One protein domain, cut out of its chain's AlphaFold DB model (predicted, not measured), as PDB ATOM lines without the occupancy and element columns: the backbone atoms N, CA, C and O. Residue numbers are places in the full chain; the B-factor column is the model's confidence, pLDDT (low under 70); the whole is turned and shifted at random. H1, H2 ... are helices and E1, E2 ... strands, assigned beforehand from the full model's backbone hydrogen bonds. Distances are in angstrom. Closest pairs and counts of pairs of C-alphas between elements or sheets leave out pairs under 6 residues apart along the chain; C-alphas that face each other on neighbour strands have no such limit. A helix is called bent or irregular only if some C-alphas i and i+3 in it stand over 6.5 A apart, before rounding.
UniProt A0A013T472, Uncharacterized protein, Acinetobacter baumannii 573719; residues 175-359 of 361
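Overview. This is residues 175 to 359 of the 361 residues of an uncharacterized protein of Acinetobacter baumannii 573719 (UniProt A0A013T472). A twisted sheet of five strands forms the core, with helices over both faces: H2 and H4 cover one face and the kinked H5 covers the other. H1 packs on H4 and is not on the sheet, while H6 packs on one end of H5. The printed part has 185 residues with six named helices and five named strands, in the order H1 H2 H3 H4 E1 E2 E3 H5 E4 H6 E5. The sheet is mixed, in the order E1 E2 E3 E4 E5, and the class is mixed, helices and strands. The whole is compact, with a radius of gyration of the C-alphas of 16.3 A and spans of 49 by 40 by 30 A.

Arrangement. The sheet runs from edge strand E1, residues 257 to 259, through E2, residues 271 to 274, E3, residues 280 to 287, and E4, residues 312 to 319, to edge strand E5, residues 343 to 349. E1, E2 and E3 form a meander, each strand the antiparallel neighbour of the one before, with hairpins E1 and E2, and E2 and E3. N 257 and O 274 are 2.9 A apart, and N 281 and O 273 2.8 A, within hydrogen-bond range. E3 and E4 are parallel at 17 degrees, with N 316 and O 284 at 2.8 A; E4 and E5 are parallel at 20 degrees, with N 346 and O 315 at 3.0 A. The sheet and its helices make three layers, helices on both faces of a sheet, with H2, residues 199 to 219, and H4, residues 236 to 253, on one face of the sheet and H5, residues 293 to 308, on the opposite face. H2 is over E3 and E4 at a height over the sheet of 7.8 A, along the strands. H4 is over E2 and only just over E1, with 3 of its C-alphas falling on E1, at a height of 7.4 A. H5 is over E3 and E4 at a height of 9.3 A; it is irregular, with C-alphas 298 and 301 7.0 A apart, and has a kink of 33 degrees near residue 300. E3, H5, E4 is a strand-helix-strand unit, two parallel neighbour strands with a helix between, and so is E4, H6, E5 with H6, residues 325 to 337; both crossovers are right-handed. H6 only grazes the sheet and only just touches H5, with 3 pairs of C-alphas within 8 A, the closest those of Ala 294 and Phe 331 at 5.9 A. H4 is the hub, touching three helices. It touches H2 at a steep tilt of 55 degrees, opposite ways, the closest C-alphas being those of Ile 209 and Ala 247 at 6.3 A. H1, residues 175 to 186, touches H4 the same way at 37 degrees, only just steep, the closest C-alphas being those of Trp 176 and Leu 242 at 4.7 A. H3, residues 222 to 226, only grazes the sheet and only just touches H4, the C-alphas of Leu 226 and Ala 239 being closest at 6.4 A. H1 and H2 are apart. Every O i to N i+4 pair is within hydrogen-bond range in H1, H2 and H6; H4 has 12 of 14, H5 10 of 12, and H3 0 of 1 but 2 of 2 O i to N i+3 pairs.

Along the chain. H1 begins at C-alpha 175, (8.976, -31.114, -23.765). H2 is 29.7 A long, H4 26.2 A and H5 21.0 A. E3 spans 23.4 A and E4 22.6 A. E5 ends at C-alpha 349, (25.189, -22.403, -31.110).

Size, cuts and confidence. The C-alphas farthest apart, those of Ser 278 and Val 358, are 49.7 A apart. The printed part has no cut. The links H1 to H2 and E1 to E2 are long. Mean pLDDT of the printed part is 85.7; residues 261 to 268 and 354 to 359 are under 70.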
ATOM      1  N   ILE A 175       9.152 -32.202 -22.795       83.44
ATOM      2  CA  ILE A 175       8.976 -31.114 -23.765       83.44
ATOM      3  C   ILE A 175       9.462 -31.497 -25.162       83.44
ATOM      4  O   ILE A 175       8.916 -31.018 -26.160       83.44
ATOM      5  N   TRP A 176      10.436 -32.407 -25.248       81.94
ATOM      6  CA  TRP A 176      10.964 -32.916 -26.510       81.94
ATOM      7  C   TRP A 176       9.874 -33.562 -27.374       81.94
ATOM      8  O   TRP A 176       9.860 -33.343 -28.584       81.94
ATOM      9  N   TYR A 177       8.932 -34.301 -26.772       80.94
ATOM     10  CA  TYR A 177       7.895 -35.030 -27.508       80.94
ATOM     11  C   TYR A 177       6.928 -34.065 -28.191       80.94
ATOM     12  O   TYR A 177       6.696 -34.146 -29.398       80.94
ATOM     13  N   ARG A 178       6.418 -33.090 -27.427       83.19
ATOM     14  CA  ARG A 178       5.524 -32.047 -27.953       83.19
ATOM     15  C   ARG A 178       6.235 -31.199 -29.005       83.19
ATOM     16  O   ARG A 178       5.673 -30.922 -30.059       83.19
ATOM     17  N   THR A 179       7.497 -30.852 -28.751       83.38
ATOM     18  CA  THR A 179       8.320 -30.076 -29.688       83.38
ATOM     19  C   THR A 179       8.527 -30.821 -31.004       83.38
ATOM     20  O   THR A 179       8.396 -30.222 -32.067       83.38
ATOM     21  N   ALA A 180       8.807 -32.124 -30.960       82.75
ATOM     22  CA  ALA A 180       8.988 -32.932 -32.161       82.75
ATOM     23  C   ALA A 180       7.727 -32.959 -33.039       82.75
ATOM     24  O   ALA A 180       7.825 -32.809 -34.258       82.75
ATOM     25  N   GLN A 181       6.542 -33.088 -32.431       81.50
ATOM     26  CA  GLN A 181       5.263 -33.024 -33.149       81.50
ATOM     27  C   GLN A 181       5.039 -31.655 -33.804       81.50
ATOM     28  O   GLN A 181       4.660 -31.575 -34.974       81.50
ATOM     29  N   ASP A 182       5.325 -30.581 -33.071       83.94
ATOM     30  CA  ASP A 182       5.194 -29.208 -33.558       83.94
ATOM     31  C   ASP A 182       6.145 -28.903 -34.721       83.94
ATOM     32  O   ASP A 182       5.741 -28.291 -35.714       83.94
ATOM     33  N   VAL A 183       7.403 -29.337 -34.614       82.69
ATOM     34  CA  VAL A 183       8.421 -29.184 -35.663       82.69
ATOM     35  C   VAL A 183       7.997 -29.930 -36.922       82.69
ATOM     36  O   VAL A 183       8.026 -29.344 -38.001       82.69
ATOM     37  N   LEU A 184       7.530 -31.173 -36.790       77.50
ATOM     38  CA  LEU A 184       7.020 -31.953 -37.917       77.50
ATOM     39  C   LEU A 184       5.883 -31.244 -38.663       77.50
ATOM     40  O   LEU A 184       5.831 -31.291 -39.890       77.50
ATOM     41  N   ALA A 185       4.979 -30.592 -37.929       79.19
ATOM     42  CA  ALA A 185       3.847 -29.887 -38.518       79.19
ATOM     43  C   ALA A 185       4.248 -28.556 -39.176       79.19
ATOM     44  O   ALA A 185       3.698 -28.189 -40.214       79.19
ATOM     45  N   LYS A 186       5.179 -27.811 -38.566       81.19
ATOM     46  CA  LYS A 186       5.518 -26.434 -38.967       81.19
ATOM     47  C   LYS A 186       6.700 -26.351 -39.933       81.19
ATOM     48  O   LYS A 186       6.779 -25.395 -40.701       81.19
ATOM     49  N   GLN A 187       7.632 -27.297 -39.868       76.69
ATOM     50  CA  GLN A 187       8.895 -27.275 -40.610       76.69
ATOM     51  C   GLN A 187       9.258 -28.669 -41.144       76.69
ATOM     52  O   GLN A 187      10.286 -29.223 -40.758       76.69
ATOM     53  N   PRO A 188       8.438 -29.258 -42.033       75.50
ATOM     54  CA  PRO A 188       8.732 -30.575 -42.578       75.50
ATOM     55  C   PRO A 188      10.059 -30.558 -43.347       75.50
ATOM     56  O   PRO A 188      10.285 -29.724 -44.226       75.50
ATOM     57  N   LEU A 189      10.932 -31.512 -43.037       75.88
ATOM     58  CA  LEU A 189      12.162 -31.748 -43.779       75.88
ATOM     59  C   LEU A 189      11.914 -32.808 -44.854       75.88
ATOM     60  O   LEU A 189      11.752 -33.992 -44.553       75.88
ATOM     61  N   GLU A 190      11.930 -32.392 -46.120       76.00
ATOM     62  CA  GLU A 190      11.895 -33.333 -47.235       76.00
ATOM     63  C   GLU A 190      13.226 -34.081 -47.339       76.00
ATOM     64  O   GLU A 190      14.289 -33.534 -47.664       76.00
ATOM     65  N   LEU A 191      13.160 -35.373 -47.057       78.81
ATOM     66  CA  LEU A 191      14.272 -36.294 -47.170       78.81
ATOM     67  C   LEU A 191      13.909 -37.338 -48.225       78.81
ATOM     68  O   LEU A 191      12.790 -37.836 -48.289       78.81
ATOM     69  N   THR A 192      14.867 -37.638 -49.095       75.44
ATOM     70  CA  THR A 192      14.712 -38.640 -50.149       75.44
ATOM     71  C   THR A 192      15.805 -39.675 -49.985       75.44
ATOM     72  O   THR A 192      16.986 -39.363 -50.172       75.44
ATOM     73  N   LEU A 193      15.414 -40.904 -49.663       81.12
ATOM     74  CA  LEU A 193      16.318 -42.039 -49.557       81.12
ATOM     75  C   LEU A 193      16.003 -43.056 -50.657       81.12
ATOM     76  O   LEU A 193      14.847 -43.355 -50.951       81.12
ATOM     77  N   LYS A 194      17.046 -43.579 -51.304       83.62
ATOM     78  CA  LYS A 194      16.895 -44.633 -52.317       83.62
ATOM     79  C   LYS A 194      16.420 -45.924 -51.646       83.62
ATOM     80  O   LYS A 194      16.760 -46.174 -50.497       83.62
ATOM     81  N   LYS A 195      15.732 -46.795 -52.397       80.62
ATOM     82  CA  LYS A 195      15.238 -48.099 -51.904       80.62
ATOM     83  C   LYS A 195      16.336 -48.976 -51.282       80.62
ATOM     84  O   LYS A 195      16.080 -49.650 -50.296       80.62
ATOM     85  N   ASN A 196      17.541 -48.943 -51.855       84.69
ATOM     86  CA  ASN A 196      18.735 -49.610 -51.335       84.69
ATOM     87  C   ASN A 196      19.827 -48.550 -51.130       84.69
ATOM     88  O   ASN A 196      20.620 -48.313 -52.046       84.69
ATOM     89  N   PRO A 197      19.820 -47.836 -49.997       88.50
ATOM     90  CA  PRO A 197      20.747 -46.742 -49.776       88.50
ATOM     91  C   PRO A 197      22.146 -47.273 -49.466       88.50
ATOM     92  O   PRO A 197      22.322 -48.260 -48.752       88.50
ATOM     93  N   THR A 198      23.160 -46.596 -49.993       91.31
ATOM     94  CA  THR A 198      24.546 -46.802 -49.571       91.31
ATOM     95  C   THR A 198      24.787 -46.153 -48.207       91.31
ATOM     96  O   THR A 198      23.987 -45.340 -47.740       91.31
ATOM     97  N   LEU A 199      25.921 -46.458 -47.573       90.44
ATOM     98  CA  LEU A 199      26.320 -45.764 -46.349       90.44
ATOM     99  C   LEU A 199      26.396 -44.240 -46.550       90.44
ATOM    100  O   LEU A 199      26.001 -43.490 -45.663       90.44
ATOM    101  N   ASP A 200      26.880 -43.783 -47.705       91.25
ATOM    102  CA  ASP A 200      26.974 -42.357 -48.018       91.25
ATOM    103  C   ASP A 200      25.597 -41.705 -48.180       91.25
ATOM    104  O   ASP A 200      25.410 -40.570 -47.737       91.25
ATOM    105  N   ASP A 201      24.621 -42.422 -48.749       91.31
ATOM    106  CA  ASP A 201      23.235 -41.948 -48.831       91.31
ATOM    107  C   ASP A 201      22.636 -41.791 -47.418       91.31
ATOM    108  O   ASP A 201      22.111 -40.724 -47.094       91.31
ATOM    109  N   VAL A 202      22.776 -42.808 -46.550       91.88
ATOM    110  CA  VAL A 202      22.293 -42.753 -45.151       91.88
ATOM    111  C   VAL A 202      22.975 -41.620 -44.392       91.88
ATOM    112  O   VAL A 202      22.313 -40.797 -43.768       91.88
ATOM    113  N   TYR A 203      24.297 -41.519 -44.493       93.44
ATOM    114  CA  TYR A 203      25.069 -40.457 -43.861       93.44
ATOM    115  C   TYR A 203      24.659 -39.062 -44.337       93.44
ATOM    116  O   TYR A 203      24.572 -38.145 -43.523       93.44
ATOM    117  N   THR A 204      24.353 -38.893 -45.623       92.81
ATOM    118  CA  THR A 204      23.859 -37.615 -46.150       92.81
ATOM    119  C   THR A 204      22.525 -37.239 -45.509       92.81
ATOM    120  O   THR A 204      22.338 -36.083 -45.130       92.81
ATOM    121  N   VAL A 205      21.615 -38.201 -45.331       92.19
ATOM    122  CA  VAL A 205      20.335 -37.972 -44.644       92.19
ATOM    123  C   VAL A 205      20.544 -37.639 -43.169       92.19
ATOM    124  O   VAL A 205      20.018 -36.634 -42.698       92.19
ATOM    125  N   VAL A 206      21.372 -38.402 -42.454       94.25
ATOM    126  CA  VAL A 206      21.675 -38.139 -41.037       94.25
ATOM    127  C   VAL A 206      22.303 -36.757 -40.856       94.25
ATOM    128  O   VAL A 206      21.893 -35.992 -39.986       94.25
ATOM    129  N   LYS A 207      23.229 -36.372 -41.738       95.44
ATOM    130  CA  LYS A 207      23.825 -35.034 -41.729       95.44
ATOM    131  C   LYS A 207      22.786 -33.939 -41.975       95.44
ATOM    132  O   LYS A 207      22.853 -32.906 -41.315       95.44
ATOM    133  N   LYS A 208      21.807 -34.149 -42.864       94.75
ATOM    134  CA  LYS A 208      20.684 -33.210 -43.048       94.75
ATOM    135  C   LYS A 208      19.843 -33.071 -41.779       94.75
ATOM    136  O   LYS A 208      19.512 -31.946 -41.427       94.75
ATOM    137  N   ILE A 209      19.565 -34.168 -41.072       94.62
ATOM    138  CA  ILE A 209      18.856 -34.135 -39.781       94.62
ATOM    139  C   ILE A 209      19.654 -33.314 -38.756       94.62
ATOM    140  O   ILE A 209      19.094 -32.410 -38.142       94.62
ATOM    141  N   CYS A 210      20.967 -33.538 -38.621       96.88
ATOM    142  CA  CYS A 210      21.818 -32.751 -37.718       96.88
ATOM    143  C   CYS A 210      21.873 -31.260 -38.092       96.88
ATOM    144  O   CYS A 210      21.855 -30.402 -37.213       96.88
ATOM    145  N   MET A 211      21.931 -30.933 -39.387       96.62
ATOM    146  CA  MET A 211      21.929 -29.542 -39.855       96.62
ATOM    147  C   MET A 211      20.570 -28.864 -39.662       96.62
ATOM    148  O   MET A 211      20.520 -27.681 -39.348       96.62
ATOM    149  N   HIS A 212      19.473 -29.600 -39.809       94.19
ATOM    150  CA  HIS A 212      18.144 -29.077 -39.519       94.19
ATOM    151  C   HIS A 212      17.938 -28.883 -38.011       94.19
ATOM    152  O   HIS A 212      17.450 -27.840 -37.593       94.19
ATOM    153  N   PHE A 213      18.410 -29.813 -37.177       95.56
ATOM    154  CA  PHE A 213      18.465 -29.622 -35.726       95.56
ATOM    155  C   PHE A 213      19.262 -28.366 -35.349       95.56
ATOM    156  O   PHE A 213      18.813 -27.573 -34.526       95.56
ATOM    157  N   LYS A 214      20.417 -28.144 -35.991       96.75
ATOM    158  CA  LYS A 214      21.209 -26.919 -35.817       96.75
ATOM    159  C   LYS A 214      20.382 -25.664 -36.112       96.75
ATOM    160  O   LYS A 214      20.391 -24.754 -35.294       96.75
ATOM    161  N   GLU A 215      19.665 -25.634 -37.233       94.88
ATOM    162  CA  GLU A 215      18.799 -24.505 -37.607       94.88
ATOM    163  C   GLU A 215      17.713 -24.249 -36.553       94.88
ATOM    164  O   GLU A 215      17.558 -23.125 -36.072       94.88
ATOM    165  N   LEU A 216      17.038 -25.314 -36.114       93.06
ATOM    166  CA  LEU A 216      15.976 -25.228 -35.116       93.06
ATOM    167  C   LEU A 216      16.462 -24.634 -33.786       93.06
ATOM    168  O   LEU A 216      15.781 -23.804 -33.175       93.06
ATOM    169  N   ILE A 217      17.650 -25.050 -33.345       94.94
ATOM    170  CA  ILE A 217      18.285 -24.539 -32.129       94.94
ATOM    171  C   ILE A 217      18.725 -23.085 -32.317       94.94
ATOM    172  O   ILE A 217      18.393 -22.243 -31.486       94.94
ATOM    173  N   GLU A 218      19.444 -22.775 -33.397       94.81
ATOM    174  CA  GLU A 218      20.085 -21.467 -33.587       94.81
ATOM    175  C   GLU A 218      19.104 -20.352 -33.944       94.81
ATOM    176  O   GLU A 218      19.335 -19.194 -33.576       94.81
ATOM    177  N   ASN A 219      18.044 -20.674 -34.687       91.00
ATOM    178  CA  ASN A 219      17.216 -19.677 -35.363       91.00
ATOM    179  C   ASN A 219      15.711 -19.848 -35.110       91.00
ATOM    180  O   ASN A 219      14.966 -18.891 -35.307       91.00
ATOM    181  N   ASN A 220      15.244 -21.004 -34.620       88.25
ATOM    182  CA  ASN A 220      13.816 -21.234 -34.340       88.25
ATOM    183  C   ASN A 220      13.481 -21.323 -32.846       88.25
ATOM    184  O   ASN A 220      12.388 -21.743 -32.474       88.25
ATOM    185  N   GLY A 221      14.399 -20.881 -31.985       87.56
ATOM    186  CA  GLY A 221      14.147 -20.693 -30.558       87.56
ATOM    187  C   GLY A 221      14.172 -21.971 -29.721       87.56
ATOM    188  O   GLY A 221      13.933 -21.885 -28.516       87.56
ATOM    189  N   LEU A 222      14.509 -23.131 -30.305       91.75
ATOM    190  CA  LEU A 222      14.612 -24.379 -29.540       91.75
ATOM    191  C   LEU A 222      15.788 -24.377 -28.553       91.75
ATOM    192  O   LEU A 222      15.789 -25.172 -27.618       91.75
ATOM    193  N   SER A 223      16.750 -23.457 -28.693       92.31
ATOM    194  CA  SER A 223      17.818 -23.252 -27.706       92.31
ATOM    195  C   SER A 223      17.282 -23.022 -26.289       92.31
ATOM    196  O   SER A 223      17.905 -23.470 -25.334       92.31
ATOM    197  N   LYS A 224      16.111 -22.381 -26.137       90.19
ATOM    198  CA  LYS A 224      15.478 -22.123 -24.829       90.19
ATOM    199  C   LYS A 224      15.140 -23.411 -24.077       90.19
ATOM    200  O   LYS A 224      15.195 -23.429 -22.860       90.19
ATOM    201  N   LEU A 225      14.867 -24.505 -24.793       89.56
ATOM    202  CA  LEU A 225      14.526 -25.798 -24.190       89.56
ATOM    203  C   LEU A 225      15.704 -26.455 -23.461       89.56
ATOM    204  O   LEU A 225      15.498 -27.395 -22.697       89.56
ATOM    205  N   LEU A 226      16.923 -25.962 -23.691       91.56
ATOM    206  CA  LEU A 226      18.156 -26.437 -23.064       91.56
ATOM    207  C   LEU A 226      18.473 -25.705 -21.750       91.56
ATOM    208  O   LEU A 226      19.529 -25.939 -21.154       91.56
ATOM    209  N   TYR A 227      17.574 -24.827 -21.304       91.06
ATOM    210  CA  TYR A 227      17.682 -24.021 -20.092       91.06
ATOM    211  C   TYR A 227      16.380 -24.140 -19.294       91.06
ATOM    212  O   TYR A 227      15.314 -24.343 -19.874       91.06
ATOM    213  N   ASP A 228      16.473 -24.091 -17.969       85.38
ATOM    214  CA  ASP A 228      15.305 -23.970 -17.097       85.38
ATOM    215  C   ASP A 228      14.820 -22.511 -17.007       85.38
ATOM    216  O   ASP A 228      15.449 -21.595 -17.542       85.38
ATOM    217  N   ASP A 229      13.714 -22.284 -16.295       81.00
ATOM    218  CA  ASP A 229      13.096 -20.959 -16.126       81.00
ATOM    219  C   ASP A 229      13.979 -19.948 -15.368       81.00
ATOM    220  O   ASP A 229      13.632 -18.771 -15.250       81.00
ATOM    221  N   LYS A 230      15.123 -20.389 -14.833       83.31
ATOM    222  CA  LYS A 230      16.119 -19.558 -14.141       83.31
ATOM    223  C   LYS A 230      17.382 -19.358 -14.981       83.31
ATOM    224  O   LYS A 230      18.432 -19.032 -14.422       83.31
ATOM    225  N   ASP A 231      17.303 -19.604 -16.288       84.19
ATOM    226  CA  ASP A 231      18.420 -19.554 -17.237       84.19
ATOM    227  C   ASP A 231      19.584 -20.493 -16.864       84.19
ATOM    228  O   ASP A 231      20.724 -20.336 -17.323       84.19
ATOM    229  N   LYS A 232      19.330 -21.518 -16.042       87.31
ATOM    230  CA  LYS A 232      20.322 -22.544 -15.736       87.31
ATOM    231  C   LYS A 232      20.249 -23.624 -16.806       87.31
ATOM    232  O   LYS A 232      19.197 -24.149 -17.147       87.31
ATOM    233  N   ARG A 233      21.419 -23.990 -17.324       89.19
ATOM    234  CA  ARG A 233      21.566 -25.053 -18.327       89.19
ATOM    235  C   ARG A 233      21.027 -26.377 -17.792       89.19
ATOM    236  O   ARG A 233      21.427 -26.807 -16.703       89.19
ATOM    237  N   LYS A 234      20.207 -27.039 -18.601       88.12
ATOM    238  CA  LYS A 234      19.787 -28.420 -18.369       88.12
ATOM    239  C   LYS A 234      20.955 -29.383 -18.579       88.12
ATOM    240  O   LYS A 234      21.998 -29.033 -19.144       88.12
ATOM    241  N   HIS A 235      20.781 -30.604 -18.091       87.31
ATOM    242  CA  HIS A 235      21.739 -31.683 -18.298       87.31
ATOM    243  C   HIS A 235      21.840 -32.065 -19.790       87.31
ATOM    244  O   HIS A 235      20.935 -31.793 -20.577       87.31
ATOM    245  N   GLU A 236      22.943 -32.711 -20.184       88.38
ATOM    246  CA  GLU A 236      23.188 -33.172 -21.564       88.38
ATOM    247  C   GLU A 236      22.063 -34.083 -22.087       88.38
ATOM    248  O   GLU A 236      21.723 -34.016 -23.268       88.38
ATOM    249  N   SER A 237      21.404 -34.823 -21.190       86.12
ATOM    250  CA  SER A 237      20.230 -35.652 -21.490       86.12
ATOM    251  C   SER A 237      19.072 -34.871 -22.114       86.12
ATOM    252  O   SER A 237      18.429 -35.383 -23.022       86.12
ATOM    253  N   ALA A 238      18.846 -33.611 -21.728       88.31
ATOM    254  CA  ALA A 238      17.807 -32.784 -22.343       88.31
ATOM    255  C   ALA A 238      18.099 -32.520 -23.831       88.31
ATOM    256  O   ALA A 238      17.205 -32.583 -24.674       88.31
ATOM    257  N   ALA A 239      19.369 -32.267 -24.175       91.81
ATOM    258  CA  ALA A 239      19.791 -32.091 -25.563       91.81
ATOM    259  C   ALA A 239      19.688 -33.400 -26.361       91.81
ATOM    260  O   ALA A 239      19.274 -33.378 -27.523       91.81
ATOM    261  N   GLN A 240      20.034 -34.527 -25.735       92.12
ATOM    262  CA  GLN A 240      19.903 -35.860 -26.322       92.12
ATOM    263  C   GLN A 240      18.431 -36.197 -26.605       92.12
ATOM    264  O   GLN A 240      18.103 -36.534 -27.740       92.12
ATOM    265  N   LEU A 241      17.527 -36.023 -25.636       88.75
ATOM    266  CA  LEU A 241      16.086 -36.251 -25.804       88.75
ATOM    267  C   LEU A 241      15.474 -35.334 -26.869       88.75
ATOM    268  O   LEU A 241      14.689 -35.785 -27.705       88.75
ATOM    269  N   LEU A 242      15.871 -34.059 -26.899       91.19
ATOM    270  CA  LEU A 242      15.414 -33.123 -27.923       91.19
ATOM    271  C   LEU A 242      15.866 -33.548 -29.327       91.19
ATOM    272  O   LEU A 242      15.059 -33.545 -30.262       91.19
ATOM    273  N   PHE A 243      17.131 -33.951 -29.481       94.19
ATOM    274  CA  PHE A 243      17.618 -34.502 -30.744       94.19
ATOM    275  C   PHE A 243      16.887 -35.797 -31.109       94.19
ATOM    276  O   PHE A 243      16.467 -35.935 -32.254       94.19
ATOM    277  N   PHE A 244      16.672 -36.709 -30.157       91.56
ATOM    278  CA  PHE A 244      15.936 -37.956 -30.363       91.56
ATOM    279  C   PHE A 244      14.520 -37.707 -30.892       91.56
ATOM    280  O   PHE A 244      14.125 -38.296 -31.899       91.56
ATOM    281  N   GLY A 245      13.773 -36.793 -30.268       87.62
ATOM    282  CA  GLY A 245      12.432 -36.415 -30.712       87.62
ATOM    283  C   GLY A 245      12.412 -35.949 -32.164       87.62
ATOM    284  O   GLY A 245      11.652 -36.466 -32.980       87.62
ATOM    285  N   ILE A 246      13.298 -35.016 -32.508       89.25
ATOM    286  CA  ILE A 246      13.380 -34.446 -33.858       89.25
ATOM    287  C   ILE A 246      13.884 -35.490 -34.868       89.25
ATOM    288  O   ILE A 246      13.344 -35.616 -35.966       89.25
ATOM    289  N   ALA A 247      14.905 -36.269 -34.517       91.94
ATOM    290  CA  ALA A 247      15.493 -37.263 -35.405       91.94
ATOM    291  C   ALA A 247      14.563 -38.460 -35.643       91.94
ATOM    292  O   ALA A 247      14.490 -38.932 -36.775       91.94
ATOM    293  N   SER A 248      13.845 -38.939 -34.621       88.06
ATOM    294  CA  SER A 248      12.935 -40.095 -34.715       88.06
ATOM    295  C   SER A 248      11.825 -39.854 -35.731       88.06
ATOM    296  O   SER A 248      11.592 -40.684 -36.608       88.06
ATOM    297  N   ALA A 249      11.227 -38.668 -35.674       80.94
ATOM    298  CA  ALA A 249      10.256 -38.151 -36.618       80.94
ATOM    299  C   ALA A 249      10.736 -38.259 -38.079       80.94
ATOM    300  O   ALA A 249      10.058 -38.835 -38.935       80.94
ATOM    301  N   TYR A 250      11.941 -37.761 -38.357       85.44
ATOM    302  CA  TYR A 250      12.520 -37.805 -39.699       85.44
ATOM    303  C   TYR A 250      12.995 -39.198 -40.112       85.44
ATOM    304  O   TYR A 250      12.851 -39.567 -41.278       85.44
ATOM    305  N   CYS A 251      13.523 -39.994 -39.184       88.56
ATOM    306  CA  CYS A 251      13.937 -41.367 -39.461       88.56
ATOM    307  C   CYS A 251      12.731 -42.240 -39.825       88.56
ATOM    308  O   CYS A 251      12.763 -42.915 -40.856       88.56
ATOM    309  N   TYR A 252      11.638 -42.142 -39.060       82.56
ATOM    310  CA  TYR A 252      10.387 -42.853 -39.325       82.56
ATOM    311  C   TYR A 252       9.827 -42.518 -40.713       82.56
ATOM    312  O   TYR A 252       9.527 -43.420 -41.496       82.56
ATOM    313  N   ALA A 253       9.785 -41.230 -41.074       79.06
ATOM    314  CA  ALA A 253       9.327 -40.785 -42.393       79.06
ATOM    315  C   ALA A 253      10.184 -41.313 -43.565       79.06
ATOM    316  O   ALA A 253       9.723 -41.330 -44.704       79.06
ATOM    317  N   ASN A 254      11.419 -41.755 -43.299       80.31
ATOM    318  CA  ASN A 254      12.386 -42.206 -44.306       80.31
ATOM    319  C   ASN A 254      12.723 -43.695 -44.216       80.31
ATOM    320  O   ASN A 254      13.662 -44.142 -44.880       80.31
ATOM    321  N   ASN A 255      11.972 -44.462 -43.421       83.56
ATOM    322  CA  ASN A 255      12.226 -45.883 -43.187       83.56
ATOM    323  C   ASN A 255      13.676 -46.153 -42.721       83.56
ATOM    324  O   ASN A 255      14.327 -47.100 -43.169       83.56
ATOM    325  N   LEU A 256      14.185 -45.274 -41.856       88.94
ATOM    326  CA  LEU A 256      15.443 -45.437 -41.137       88.94
ATOM    327  C   LEU A 256      15.151 -45.907 -39.715       88.94
ATOM    328  O   LEU A 256      14.252 -45.388 -39.053       88.94
ATOM    329  N   ASP A 257      15.952 -46.851 -39.240       88.69
ATOM    330  CA  ASP A 257      15.948 -47.259 -37.842       88.69
ATOM    331  C   ASP A 257      16.781 -46.267 -37.026       88.69
ATOM    332  O   ASP A 257      17.935 -46.002 -37.374       88.69
ATOM    333  N   LEU A 258      16.196 -45.715 -35.963       90.06
ATOM    334  CA  LEU A 258      16.884 -44.907 -34.961       90.06
ATOM    335  C   LEU A 258      16.822 -45.656 -33.635       90.06
ATOM    336  O   LEU A 258      15.753 -45.794 -33.044       90.06
ATOM    337  N   SER A 259      17.982 -46.076 -33.154       83.31
ATOM    338  CA  SER A 259      18.125 -46.756 -31.875       83.31
ATOM    339  C   SER A 259      18.963 -45.889 -30.926       83.31
ATOM    340  O   SER A 259      20.148 -45.678 -31.217       83.31
ATOM    341  N   PRO A 260      18.397 -45.379 -29.814       77.00
ATOM    342  CA  PRO A 260      19.199 -44.938 -28.678       77.00
ATOM    343  C   PRO A 260      19.783 -46.193 -28.016       77.00
ATOM    344  O   PRO A 260      19.046 -47.149 -27.763       77.00
ATOM    345  N   GLU A 261      21.096 -46.272 -27.803       63.44
ATOM    346  CA  GLU A 261      21.652 -47.476 -27.176       63.44
ATOM    347  C   GLU A 261      21.433 -47.448 -25.658       63.44
ATOM    348  O   GLU A 261      21.882 -46.546 -24.956       63.44
ATOM    349  N   ALA A 262      20.733 -48.465 -25.152       43.69
ATOM    350  CA  ALA A 262      20.680 -48.778 -23.733       43.69
ATOM    351  C   ALA A 262      21.988 -49.471 -23.315       43.69
ATOM    352  O   ALA A 262      22.544 -50.284 -24.052       43.69
ATOM    353  N   ASP A 263      22.474 -49.117 -22.132       43.66
ATOM    354  CA  ASP A 263      23.793 -49.420 -21.581       43.66
ATOM    355  C   ASP A 263      24.238 -50.897 -21.731       43.66
ATOM    356  O   ASP A 263      23.759 -51.791 -21.035       43.66
ATOM    357  N   THR A 264      25.193 -51.178 -22.632       32.91
ATOM    358  CA  THR A 264      25.815 -52.513 -22.793       32.91
ATOM    359  C   THR A 264      27.201 -52.623 -22.133       32.91
ATOM    360  O   THR A 264      28.046 -53.409 -22.569       32.91
ATOM    361  N   GLY A 265      27.476 -51.837 -21.085       33.06
ATOM    362  CA  GLY A 265      28.635 -52.041 -20.198       33.06
ATOM    363  C   GLY A 265      29.956 -51.389 -20.632       33.06
ATOM    364  O   GLY A 265      31.003 -51.684 -20.055       33.06
ATOM    365  N   ARG A 266      29.943 -50.497 -21.633       38.94
ATOM    366  CA  ARG A 266      31.093 -49.632 -22.000       38.94
ATOM    367  C   ARG A 266      30.740 -48.142 -22.111       38.94
ATOM    368  O   ARG A 266      31.602 -47.362 -22.511       38.94
ATOM    369  N   GLY A 267      29.517 -47.768 -21.729       47.75
ATOM    370  CA  GLY A 267      28.881 -46.513 -22.120       47.75
ATOM    371  C   GLY A 267      28.308 -46.640 -23.539       47.75
ATOM    372  O   GLY A 267      29.036 -47.085 -24.428       47.75
ATOM    373  N   PRO A 268      27.018 -46.352 -23.763       64.62
ATOM    374  CA  PRO A 268      26.433 -46.391 -25.097       64.62
ATOM    375  C   PRO A 268      26.855 -45.172 -25.931       64.62
ATOM    376  O   PRO A 268      27.216 -44.125 -25.391       64.62
ATOM    377  N   VAL A 269      26.810 -45.317 -27.257       77.44
ATOM    378  CA  VAL A 269      26.731 -44.159 -28.159       77.44
ATOM    379  C   VAL A 269      25.324 -43.582 -28.086       77.44
ATOM    380  O   VAL A 269      24.366 -44.352 -28.006       77.44
ATOM    381  N   ASP A 270      25.184 -42.259 -28.155       84.25
ATOM    382  CA  ASP A 270      23.863 -41.648 -27.974       84.25
ATOM    383  C   ASP A 270      22.845 -42.145 -29.014       84.25
ATOM    384  O   ASP A 270      21.732 -42.534 -28.658       84.25
ATOM    385  N   PHE A 271      23.224 -42.184 -30.299       91.06
ATOM    386  CA  PHE A 271      22.325 -42.614 -31.371       91.06
ATOM    387  C   PHE A 271      23.014 -43.448 -32.445       91.06
ATOM    388  O   PHE A 271      24.053 -43.079 -33.004       91.06
ATOM    389  N   LYS A 272      22.342 -44.531 -32.833       91.69
ATOM    390  CA  LYS A 272      22.640 -45.315 -34.031       91.69
ATOM    391  C   LYS A 272      21.497 -45.172 -35.024       91.69
ATOM    392  O   LYS A 272      20.369 -45.556 -34.730       91.69
ATOM    393  N   ILE A 273      21.805 -44.654 -36.211       92.38
ATOM    394  CA  ILE A 273      20.849 -44.538 -37.315       92.38
ATOM    395  C   ILE A 273      21.256 -45.505 -38.421       92.38
ATOM    396  O   ILE A 273      22.416 -45.507 -38.848       92.38
ATOM    397  N   SER A 274      20.323 -46.336 -38.885       90.62
ATOM    398  CA  SER A 274      20.631 -47.376 -39.862       90.62
ATOM    399  C   SER A 274      19.563 -47.597 -40.929       90.62
ATOM    400  O   SER A 274      18.380 -47.341 -40.724       90.62
ATOM    401  N   ALA A 275      20.000 -48.097 -42.088       88.62
ATOM    402  CA  ALA A 275      19.135 -48.589 -43.159       88.62
ATOM    403  C   ALA A 275      19.411 -50.080 -43.405       88.62
ATOM    404  O   ALA A 275      19.923 -50.486 -44.451       88.62
ATOM    405  N   GLY A 276      19.109 -50.900 -42.399       83.06
ATOM    406  CA  GLY A 276      19.499 -52.307 -42.353       83.06
ATOM    407  C   GLY A 276      20.872 -52.520 -41.711       83.06
ATOM    408  O   GLY A 276      21.536 -51.595 -41.249       83.06
ATOM    409  N   ALA A 277      21.315 -53.777 -41.656       76.62
ATOM    410  CA  ALA A 277      22.427 -54.175 -40.788       76.62
ATOM    411  C   ALA A 277      23.809 -53.619 -41.192       76.62
ATOM    412  O   ALA A 277      24.693 -53.511 -40.341       76.62
ATOM    413  N   SER A 278      24.021 -53.297 -42.473       76.62
ATOM    414  CA  SER A 278      25.335 -52.923 -43.026       76.62
ATOM    415  C   SER A 278      25.561 -51.419 -43.192       76.62
ATOM    416  O   SER A 278      26.684 -51.004 -43.469       76.62
ATOM    417  N   THR A 279      24.525 -50.594 -43.056       87.94
ATOM    418  CA  THR A 279      24.582 -49.142 -43.285       87.94
ATOM    419  C   THR A 279      24.199 -48.427 -42.001       87.94
ATOM    420  O   THR A 279      23.030 -48.182 -41.723       87.94
ATOM    421  N   LYS A 280      25.211 -48.118 -41.193       90.25
ATOM    422  CA  LYS A 280      25.048 -47.502 -39.876       90.25
ATOM    423  C   LYS A 280      25.820 -46.197 -39.806       90.25
ATOM    424  O   LYS A 280      26.960 -46.128 -40.266       90.25
ATOM    425  N   VAL A 281      25.216 -45.194 -39.189       93.50
ATOM    426  CA  VAL A 281      25.831 -43.906 -38.872       93.50
ATOM    427  C   VAL A 281      25.594 -43.637 -37.398       93.50
ATOM    428  O   VAL A 281      24.483 -43.806 -36.904       93.50
ATOM    429  N   LEU A 282      26.656 -43.254 -36.698       93.88
ATOM    430  CA  LEU A 282      26.581 -42.921 -35.280       93.88
ATOM    431  C   LEU A 282      26.439 -41.412 -35.099       93.88
ATOM    432  O   LEU A 282      27.090 -40.652 -35.816       93.88
ATOM    433  N   VAL A 283      25.630 -40.974 -34.143       94.94
ATOM    434  CA  VAL A 283      25.568 -39.573 -33.713       94.94
ATOM    435  C   VAL A 283      25.798 -39.527 -32.210       94.94
ATOM    436  O   VAL A 283      25.109 -40.211 -31.465       94.94
ATOM    437  N   GLU A 284      26.770 -38.727 -31.790       94.69
ATOM    438  CA  GLU A 284      27.092 -38.475 -30.383       94.69
ATOM    439  C   GLU A 284      26.837 -36.996 -30.097       94.69
ATOM    440  O   GLU A 284      27.370 -36.130 -30.800       94.69
ATOM    441  N   VAL A 285      26.013 -36.701 -29.096       94.88
ATOM    442  CA  VAL A 285      25.586 -35.350 -28.735       94.88
ATOM    443  C   VAL A 285      26.340 -34.915 -27.487       94.88
ATOM    444  O   VAL A 285      26.268 -35.557 -26.446       94.88
ATOM    445  N   LYS A 286      27.051 -33.787 -27.566       94.81
ATOM    446  CA  LYS A 286      27.792 -33.237 -26.424       94.81
ATOM    447  C   LYS A 286      27.535 -31.761 -26.205       94.81
ATOM    448  O   LYS A 286      27.630 -30.954 -27.131       94.81
ATOM    449  N   LEU A 287      27.307 -31.389 -24.947       94.69
ATOM    450  CA  LEU A 287      27.367 -29.993 -24.518       94.69
ATOM    451  C   LEU A 287      28.830 -29.569 -24.359       94.69
ATOM    452  O   LEU A 287      29.675 -30.342 -23.899       94.69
ATOM    453  N   THR A 288      29.153 -28.310 -24.656       94.31
ATOM    454  CA  THR A 288      30.526 -27.816 -24.449       94.31
ATOM    455  C   THR A 288      30.941 -27.779 -22.976       94.31
ATOM    456  O   THR A 288      32.135 -27.865 -22.681       94.31
ATOM    457  N   SER A 289      29.979 -27.751 -22.048       89.19
ATOM    458  CA  SER A 289      30.203 -27.944 -20.608       89.19
ATOM    459  C   SER A 289      30.789 -29.304 -20.230       89.19
ATOM    460  O   SER A 289      31.330 -29.448 -19.132       89.19
ATOM    461  N   ASN A 290      30.710 -30.311 -21.103       90.00
ATOM    462  CA  ASN A 290      31.224 -31.640 -20.808       90.00
ATOM    463  C   ASN A 290      32.760 -31.613 -20.669       90.00
ATOM    464  O   ASN A 290      33.492 -31.222 -21.584       90.00
ATOM    465  N   ASN A 291      33.287 -32.039 -19.517       89.06
ATOM    466  CA  ASN A 291      34.732 -32.050 -19.246       89.06
ATOM    467  C   ASN A 291      35.518 -33.020 -20.140       89.06
ATOM    468  O   ASN A 291      36.718 -32.833 -20.332       89.06
ATOM    469  N   GLN A 292      34.841 -34.001 -20.732       89.75
ATOM    470  CA  GLN A 292      35.420 -34.996 -21.626       89.75
ATOM    471  C   GLN A 292      35.178 -34.685 -23.110       89.75
ATOM    472  O   GLN A 292      35.428 -35.545 -23.943       89.75
ATOM    473  N   LEU A 293      34.773 -33.459 -23.478       93.50
ATOM    474  CA  LEU A 293      34.449 -33.083 -24.866       93.50
ATOM    475  C   LEU A 293      35.510 -33.507 -25.906       93.50
ATOM    476  O   LEU A 293      35.161 -34.040 -26.954       93.50
ATOM    477  N   ALA A 294      36.800 -33.285 -25.633       93.25
ATOM    478  CA  ALA A 294      37.876 -33.684 -26.548       93.25
ATOM    479  C   ALA A 294      38.096 -35.206 -26.560       93.25
ATOM    480  O   ALA A 294      38.249 -35.807 -27.620       93.25
ATOM    481  N   HIS A 295      38.051 -35.834 -25.381       90.69
ATOM    482  CA  HIS A 295      38.196 -37.280 -25.238       90.69
ATOM    483  C   HIS A 295      37.062 -38.042 -25.940       90.69
ATOM    484  O   HIS A 295      37.317 -39.053 -26.597       90.69
ATOM    485  N   GLY A 296      35.831 -37.536 -25.857       89.12
ATOM    486  CA  GLY A 296      34.675 -38.112 -26.533       89.12
ATOM    487  C   GLY A 296      34.849 -38.151 -28.047       89.12
ATOM    488  O   GLY A 296      34.648 -39.190 -28.675       89.12
ATOM    489  N   TYR A 297      35.367 -37.061 -28.616       92.56
ATOM    490  CA  TYR A 297      35.660 -36.971 -30.043       92.56
ATOM    491  C   TYR A 297      36.821 -37.884 -30.482       92.56
ATOM    492  O   TYR A 297      36.703 -38.618 -31.461       92.56
ATOM    493  N   GLU A 298      37.954 -37.859 -29.771       91.31
ATOM    494  CA  GLU A 298      39.160 -38.591 -30.190       91.31
ATOM    495  C   GLU A 298      39.131 -40.087 -29.888       91.31
ATOM    496  O   GLU A 298      39.849 -40.854 -30.537       91.31
ATOM    497  N   LYS A 299      38.401 -40.494 -28.845       89.25
ATOM    498  CA  LYS A 299      38.457 -41.855 -28.300       89.25
ATOM    499  C   LYS A 299      37.093 -42.523 -28.287       89.25
ATOM    500  O   LYS A 299      36.982 -43.592 -28.882       89.25
ATOM    501  N   GLN A 300      36.082 -41.925 -27.653       85.62
ATOM    502  CA  GLN A 300      34.792 -42.601 -27.437       85.62
ATOM    503  C   GLN A 300      34.093 -42.918 -28.761       85.62
ATOM    504  O   GLN A 300      33.869 -44.089 -29.062       85.62
ATOM    505  N   LEU A 301      33.857 -41.914 -29.612       87.06
ATOM    506  CA  LEU A 301      33.151 -42.133 -30.874       87.06
ATOM    507  C   LEU A 301      33.888 -43.113 -31.820       87.06
ATOM    508  O   LEU A 301      33.239 -44.010 -32.361       87.06
ATOM    509  N   PRO A 302      35.230 -43.065 -31.970       88.75
ATOM    510  CA  PRO A 302      35.977 -44.116 -32.672       88.75
ATOM    511  C   PRO A 302      35.844 -45.524 -32.069       88.75
ATOM    512  O   PRO A 302      35.795 -46.511 -32.811       88.75
ATOM    513  N   ILE A 303      35.799 -45.650 -30.738       86.88
ATOM    514  CA  ILE A 303      35.576 -46.938 -30.062       86.88
ATOM    515  C   ILE A 303      34.185 -47.474 -30.414       86.88
ATOM    516  O   ILE A 303      34.069 -48.651 -30.769       86.88
ATOM    517  N   TYR A 304      33.162 -46.617 -30.403       83.31
ATOM    518  CA  TYR A 304      31.797 -46.984 -30.782       83.31
ATOM    519  C   TYR A 304      31.691 -47.394 -32.249       83.31
ATOM    520  O   TYR A 304      31.121 -48.440 -32.552       83.31
ATOM    521  N   GLN A 305      32.331 -46.662 -33.166       85.25
ATOM    522  CA  GLN A 305      32.396 -47.051 -34.579       85.25
ATOM    523  C   GLN A 305      32.953 -48.466 -34.759       85.25
ATOM    524  O   GLN A 305      32.398 -49.271 -35.513       85.25
ATOM    525  N   LYS A 306      34.025 -48.798 -34.028       85.44
ATOM    526  CA  LYS A 306      34.627 -50.135 -34.065       85.44
ATOM    527  C   LYS A 306      33.699 -51.206 -33.489       85.44
ATOM    528  O   LYS A 306      33.621 -52.288 -34.072       85.44
ATOM    529  N   ALA A 307      33.028 -50.927 -32.371       81.69
ATOM    530  CA  ALA A 307      32.094 -51.856 -31.735       81.69
ATOM    531  C   ALA A 307      30.888 -52.152 -32.641       81.69
ATOM    532  O   ALA A 307      30.590 -53.313 -32.918       81.69
ATOM    533  N   GLU A 308      30.285 -51.107 -33.207       78.25
ATOM    534  CA  GLU A 308      29.079 -51.210 -34.035       78.25
ATOM    535  C   GLU A 308      29.342 -51.601 -35.492       78.25
ATOM    536  O   GLU A 308      28.395 -51.791 -36.267       78.25
ATOM    537  N   LYS A 309      30.619 -51.728 -35.877       80.25
ATOM    538  CA  LYS A 309      31.074 -51.870 -37.272       80.25
ATOM    539  C   LYS A 309      30.531 -50.745 -38.168       80.25
ATOM    540  O   LYS A 309      30.297 -50.949 -39.357       80.25
ATOM    541  N   SER A 310      30.330 -49.562 -37.588       77.12
ATOM    542  CA  SER A 310      29.932 -48.353 -38.302       77.12
ATOM    543  C   SER A 310      31.161 -47.678 -38.901       77.12
ATOM    544  O   SER A 310      32.195 -47.556 -38.245       77.12
ATOM    545  N   GLN A 311      31.053 -47.219 -40.147       79.88
ATOM    546  CA  GLN A 311      32.166 -46.556 -40.827       79.88
ATOM    547  C   GLN A 311      32.037 -45.029 -40.827       79.88
ATOM    548  O   GLN A 311      32.977 -44.372 -41.258       79.88
ATOM    549  N   LYS A 312      30.917 -44.456 -40.359       91.88
ATOM    550  CA  LYS A 312      30.713 -42.999 -40.293       91.88
ATOM    551  C   LYS A 312      30.057 -42.554 -38.992       91.88
ATOM    552  O   LYS A 312      29.250 -43.278 -38.412       91.88
ATOM    553  N   GLY A 313      30.432 -41.371 -38.525       93.31
ATOM    554  CA  GLY A 313      29.895 -40.783 -37.305       93.31
ATOM    555  C   GLY A 313      29.812 -39.263 -37.383       93.31
ATOM    556  O   GLY A 313      30.535 -38.633 -38.157       93.31
ATOM    557  N   ILE A 314      28.919 -38.685 -36.589       96.12
ATOM    558  CA  ILE A 314      28.757 -37.244 -36.421       96.12
ATOM    559  C   ILE A 314      28.851 -36.923 -34.931       96.12
ATOM    560  O   ILE A 314      28.118 -37.474 -34.118       96.12
ATOM    561  N   TYR A 315      29.755 -36.018 -34.583       96.56
ATOM    562  CA  TYR A 315      29.877 -35.448 -33.251       96.56
ATOM    563  C   TYR A 315      29.126 -34.111 -33.232       96.56
ATOM    564  O   TYR A 315      29.575 -33.119 -33.815       96.56
ATOM    565  N   LEU A 316      27.937 -34.107 -32.635       97.50
ATOM    566  CA  LEU A 316      27.035 -32.963 -32.573       97.50
ATOM    567  C   LEU A 316      27.316 -32.164 -31.295       97.50
ATOM    568  O   LEU A 316      26.947 -32.569 -30.195       97.50
ATOM    569  N   VAL A 317      27.997 -31.030 -31.438       97.44
ATOM    570  CA  VAL A 317      28.481 -30.221 -30.312       97.44
ATOM    571  C   VAL A 317      27.602 -28.997 -30.123       97.44
ATOM    572  O   VAL A 317      27.580 -28.115 -30.979       97.44
ATOM    573  N   LEU A 318      26.925 -28.907 -28.983       97.25
ATOM    574  CA  LEU A 318      26.087 -27.772 -28.616       97.25
ATOM    575  C   LEU A 318      26.880 -26.804 -27.729       97.25
ATOM    576  O   LEU A 318      27.219 -27.101 -26.581       97.25
ATOM    577  N   TYR A 319      27.183 -25.633 -28.276       95.44
ATOM    578  CA  TYR A 319      27.868 -24.548 -27.591       95.44
ATOM    579  C   TYR A 319      26.892 -23.780 -26.695       95.44
ATOM    580  O   TYR A 319      26.066 -23.023 -27.193       95.44
ATOM    581  N   ASN A 320      27.009 -23.966 -25.378       89.94
ATOM    582  CA  ASN A 320      26.155 -23.356 -24.347       89.94
ATOM    583  C   ASN A 320      26.968 -22.557 -23.302       89.94
ATOM    584  O   ASN A 320      26.631 -22.534 -22.116       89.94
ATOM    585  N   GLU A 321      28.108 -21.993 -23.722       86.94
ATOM    586  CA  GLU A 321      29.048 -21.210 -22.890       86.94
ATOM    587  C   GLU A 321      29.654 -21.944 -21.679       86.94
ATOM    588  O   GLU A 321      30.357 -21.352 -20.864       86.94
ATOM    589  N   GLY A 322      29.467 -23.261 -21.555       85.06
ATOM    590  CA  GLY A 322      30.031 -24.043 -20.450       85.06
ATOM    591  C   GLY A 322      31.505 -24.395 -20.542       85.06
ATOM    592  O   GLY A 322      31.988 -25.197 -19.748       85.06
ATOM    593  N   ILE A 323      32.228 -23.802 -21.482       93.06
ATOM    594  CA  ILE A 323      33.618 -24.121 -21.775       93.06
ATOM    595  C   ILE A 323      34.492 -22.876 -21.670       93.06
ATOM    596  O   ILE A 323      34.102 -21.784 -22.073       93.06
ATOM    597  N   THR A 324      35.710 -23.036 -21.159       94.44
ATOM    598  CA  THR A 324      36.689 -21.944 -21.157       94.44
ATOM    599  C   THR A 324      37.206 -21.682 -22.571       94.44
ATOM    600  O   THR A 324      37.329 -22.606 -23.379       94.44
ATOM    601  N   LYS A 325      37.596 -20.433 -22.858       93.12
ATOM    602  CA  LYS A 325      38.156 -20.036 -24.162       93.12
ATOM    603  C   LYS A 325      39.300 -20.953 -24.616       93.12
ATOM    604  O   LYS A 325      39.257 -21.474 -25.723       93.12
ATOM    605  N   GLY A 326      40.263 -21.233 -23.734       94.94
ATOM    606  CA  GLY A 326      41.401 -22.101 -24.060       94.94
ATOM    607  C   GLY A 326      41.007 -23.555 -24.350       94.94
ATOM    608  O   GLY A 326      41.532 -24.159 -25.287       94.94
ATOM    609  N   ARG A 327      40.041 -24.124 -23.608       95.12
ATOM    610  CA  ARG A 327      39.516 -25.469 -23.909       95.12
ATOM    611  C   ARG A 327      38.776 -25.495 -25.244       95.12
ATOM    612  O   ARG A 327      38.922 -26.462 -25.990       95.12
ATOM    613  N   TRP A 328      38.020 -24.446 -25.556       95.94
ATOM    614  CA  TRP A 328      37.301 -24.325 -26.822       95.94
ATOM    615  C   TRP A 328      38.244 -24.191 -28.022       95.94
ATOM    616  O   TRP A 328      38.092 -24.898 -29.017       95.94
ATOM    617  N   GLU A 329      39.270 -23.347 -27.917       95.12
ATOM    618  CA  GLU A 329      40.319 -23.203 -28.934       95.12
ATOM    619  C   GLU A 329      41.089 -24.510 -29.145       95.12
ATOM    620  O   GLU A 329      41.350 -24.898 -30.287       95.12
ATOM    621  N   SER A 330      41.392 -25.226 -28.058       94.31
ATOM    622  CA  SER A 330      42.042 -26.539 -28.112       94.31
ATOM    623  C   SER A 330      41.170 -27.568 -28.832       94.31
ATOM    624  O   SER A 330      41.657 -28.259 -29.724       94.31
ATOM    625  N   PHE A 331      39.873 -27.632 -28.512       95.31
ATOM    626  CA  PHE A 331      38.926 -28.521 -29.188       95.31
ATOM    627  C   PHE A 331      38.790 -28.185 -30.680       95.31
ATOM    628  O   PHE A 331      38.907 -29.068 -31.525       95.31
ATOM    629  N   ASN A 332      38.638 -26.910 -31.038       94.25
ATOM    630  CA  ASN A 332      38.566 -26.494 -32.440       94.25
ATOM    631  C   ASN A 332      39.854 -26.806 -33.213       94.25
ATOM    632  O   ASN A 332      39.799 -27.208 -34.376       94.25
ATOM    633  N   SER A 333      41.015 -26.633 -32.580       94.25
ATOM    634  CA  SER A 333      42.310 -26.979 -33.179       94.25
ATOM    635  C   SER A 333      42.436 -28.485 -33.387       94.25
ATOM    636  O   SER A 333      42.881 -28.925 -34.444       94.25
ATOM    637  N   LEU A 334      41.989 -29.277 -32.414       92.88
ATOM    638  CA  LEU A 334      41.905 -30.727 -32.516       92.88
ATOM    639  C   LEU A 334      41.022 -31.157 -33.697       92.88
ATOM    640  O   LEU A 334      41.459 -31.952 -34.526       92.88
ATOM    641  N   VAL A 335      39.817 -30.597 -33.823       92.06
ATOM    642  CA  VAL A 335      38.896 -30.909 -34.930       92.06
ATOM    643  C   VAL A 335      39.493 -30.520 -36.286       92.06
ATOM    644  O   VAL A 335      39.385 -31.284 -37.238       92.06
ATOM    645  N   LYS A 336      40.183 -29.378 -36.385       90.38
ATOM    646  CA  LYS A 336      40.845 -28.946 -37.632       90.38
ATOM    647  C   LYS A 336      42.033 -29.826 -38.028       90.38
ATOM    648  O   LYS A 336      42.258 -30.038 -39.215       90.38
ATOM    649  N   ASN A 337      42.797 -30.313 -37.052       89.12
ATOM    650  CA  ASN A 337      44.050 -31.040 -37.287       89.12
ATOM    651  C   ASN A 337      43.888 -32.569 -37.278       89.12
ATOM    652  O   ASN A 337      44.849 -33.299 -37.535       89.12
ATOM    653  N   THR A 338      42.697 -33.068 -36.954       85.06
ATOM    654  CA  THR A 338      42.439 -34.502 -36.860       85.06
ATOM    655  C   THR A 338      42.525 -35.202 -38.217       85.06
ATOM    656  O   THR A 338      42.228 -34.644 -39.273       85.06
ATOM    657  N   ARG A 339      42.908 -36.481 -38.188       79.06
ATOM    658  CA  ARG A 339      42.905 -37.376 -39.358       79.06
ATOM    659  C   ARG A 339      41.703 -38.321 -39.371       79.06
ATOM    660  O   ARG A 339      41.668 -39.243 -40.186       79.06
ATOM    661  N   LEU A 340      40.737 -38.114 -38.477       84.06
ATOM    662  CA  LEU A 340      39.518 -38.916 -38.368       84.06
ATOM    663  C   LEU A 340      38.559 -38.589 -39.530       84.06
ATOM    664  O   LEU A 340      37.526 -37.971 -39.338       84.06
ATOM    665  N   LYS A 341      38.901 -39.018 -40.753       80.00
ATOM    666  CA  LYS A 341      38.152 -38.726 -41.999       80.00
ATOM    667  C   LYS A 341      36.707 -39.242 -42.022       80.00
ATOM    668  O   LYS A 341      35.932 -38.853 -42.883       80.00
ATOM    669  N   ASN A 342      36.386 -40.151 -41.109       85.38
ATOM    670  CA  ASN A 342      35.091 -40.810 -41.002       85.38
ATOM    671  C   ASN A 342      34.190 -40.177 -39.932       85.38
ATOM    672  O   ASN A 342      33.100 -40.693 -39.675       85.38
ATOM    673  N   LEU A 343      34.661 -39.105 -39.291       91.38
ATOM    674  CA  LEU A 343      33.933 -38.357 -38.282       91.38
ATOM    675  C   LEU A 343      33.768 -36.913 -38.728       91.38
ATOM    676  O   LEU A 343      34.745 -36.223 -39.009       91.38
ATOM    677  N   ASP A 344      32.522 -36.467 -38.728       93.38
ATOM    678  CA  ASP A 344      32.188 -35.065 -38.905       93.38
ATOM    679  C   ASP A 344      31.867 -34.428 -37.563       93.38
ATOM    680  O   ASP A 344      31.341 -35.080 -36.664       93.38
ATOM    681  N   VAL A 345      32.135 -33.131 -37.446       95.75
ATOM    682  CA  VAL A 345      31.717 -32.332 -36.296       95.75
ATOM    683  C   VAL A 345      30.716 -31.294 -36.769       95.75
ATOM    684  O   VAL A 345      31.007 -30.510 -37.674       95.75
ATOM    685  N   VAL A 346      29.543 -31.276 -36.143       97.44
ATOM    686  CA  VAL A 346      28.525 -30.243 -36.355       97.44
ATOM    687  C   VAL A 346      28.458 -29.411 -35.085       97.44
ATOM    688  O   VAL A 346      28.051 -29.906 -34.040       97.44
ATOM    689  N   ILE A 347      28.884 -28.151 -35.166       97.06
ATOM    690  CA  ILE A 347      28.806 -27.208 -34.045       97.06
ATOM    691  C   ILE A 347      27.483 -26.450 -34.140       97.06
ATOM    692  O   ILE A 347      27.187 -25.850 -35.176       97.06
ATOM    693  N   VAL A 348      26.722 -26.452 -33.053       97.50
ATOM    694  CA  VAL A 348      25.433 -25.777 -32.889       97.50
ATOM    695  C   VAL A 348      25.573 -24.725 -31.797       97.50
ATOM    696  O   VAL A 348      25.964 -25.044 -30.680       97.50
ATOM    697  N   ASN A 349      25.272 -23.469 -32.094       96.12
ATOM    698  CA  ASN A 349      25.189 -22.403 -31.110       96.12
ATOM    699  C   ASN A 349      23.870 -22.532 -30.340       96.12
ATOM    700  O   ASN A 349      22.804 -22.185 -30.838       96.12
ATOM    701  N   ALA A 350      23.960 -23.054 -29.124       94.88
ATOM    702  CA  ALA A 350      22.825 -23.322 -28.256       94.88
ATOM    703  C   ALA A 350      22.541 -22.178 -27.271       94.88
ATOM    704  O   ALA A 350      21.738 -22.360 -26.363       94.88
ATOM    705  N   ILE A 351      23.172 -21.010 -27.433       92.81
ATOM    706  CA  ILE A 351      22.895 -19.840 -26.594       92.81
ATOM    707  C   ILE A 351      21.520 -19.268 -26.965       92.81
ATOM    708  O   ILE A 351      21.304 -18.938 -28.137       92.81
ATOM    709  N   PRO A 352      20.598 -19.097 -25.999       87.56
ATOM    710  CA  PRO A 352      19.333 -18.427 -26.233       87.56
ATOM    711  C   PRO A 352      19.554 -17.012 -26.763       87.56
ATOM    712  O   PRO A 352      20.181 -16.174 -26.120       87.56
ATOM    713  N   LYS A 353      19.022 -16.740 -27.954       81.81
ATOM    714  CA  LYS A 353      18.932 -15.375 -28.475       81.81
ATOM    715  C   LYS A 353      17.725 -14.680 -27.846       81.81
ATOM    716  O   LYS A 353      16.680 -15.310 -27.639       81.81
ATOM    717  N   ALA A 354      17.854 -13.381 -27.580       66.81
ATOM    718  CA  ALA A 354      16.707 -12.550 -27.238       66.81
ATOM    719  C   ALA A 354      15.654 -12.648 -28.356       66.81
ATOM    720  O   ALA A 354      15.996 -12.746 -29.538       66.81
ATOM    721  N   SER A 355      14.371 -12.668 -27.986       56.53
ATOM    722  CA  SER A 355      13.289 -12.644 -28.974       56.53
ATOM    723  C   SER A 355      13.444 -11.410 -29.867       56.53
ATOM    724  O   SER A 355      13.764 -10.336 -29.365       56.53
ATOM    725  N   ALA A 356      13.190 -11.546 -31.172       51.09
ATOM    726  CA  ALA A 356      13.357 -10.458 -32.147       51.09
ATOM    727  C   ALA A 356      12.600  -9.168 -31.765       51.09
ATOM    728  O   ALA A 356      13.033  -8.081 -32.104       51.09
ATOM    729  N   SER A 357      11.525  -9.282 -30.980       52.59
ATOM    730  CA  SER A 357      10.759  -8.161 -30.427       52.59
ATOM    731  C   SER A 357      11.470  -7.346 -29.333       52.59
ATOM    732  O   SER A 357      10.901  -6.367 -28.875       52.59
ATOM    733  N   VAL A 358      12.658  -7.757 -28.876       50.34
ATOM    734  CA  VAL A 358      13.464  -7.076 -27.838       50.34
ATOM    735  C   VAL A 358      14.821  -6.617 -28.396       50.34
ATOM    736  O   VAL A 358      15.546  -5.891 -27.736       50.34
ATOM    737  N   ALA A 359      15.193  -7.044 -29.607       45.47
ATOM    738  CA  ALA A 359      16.488  -6.718 -30.208       45.47
ATOM    739  C   ALA A 359      16.508  -5.366 -30.953       45.47
ATOM    740  O   ALA A 359      17.587  -4.910 -31.327       45.47
TER     741      ALA A 359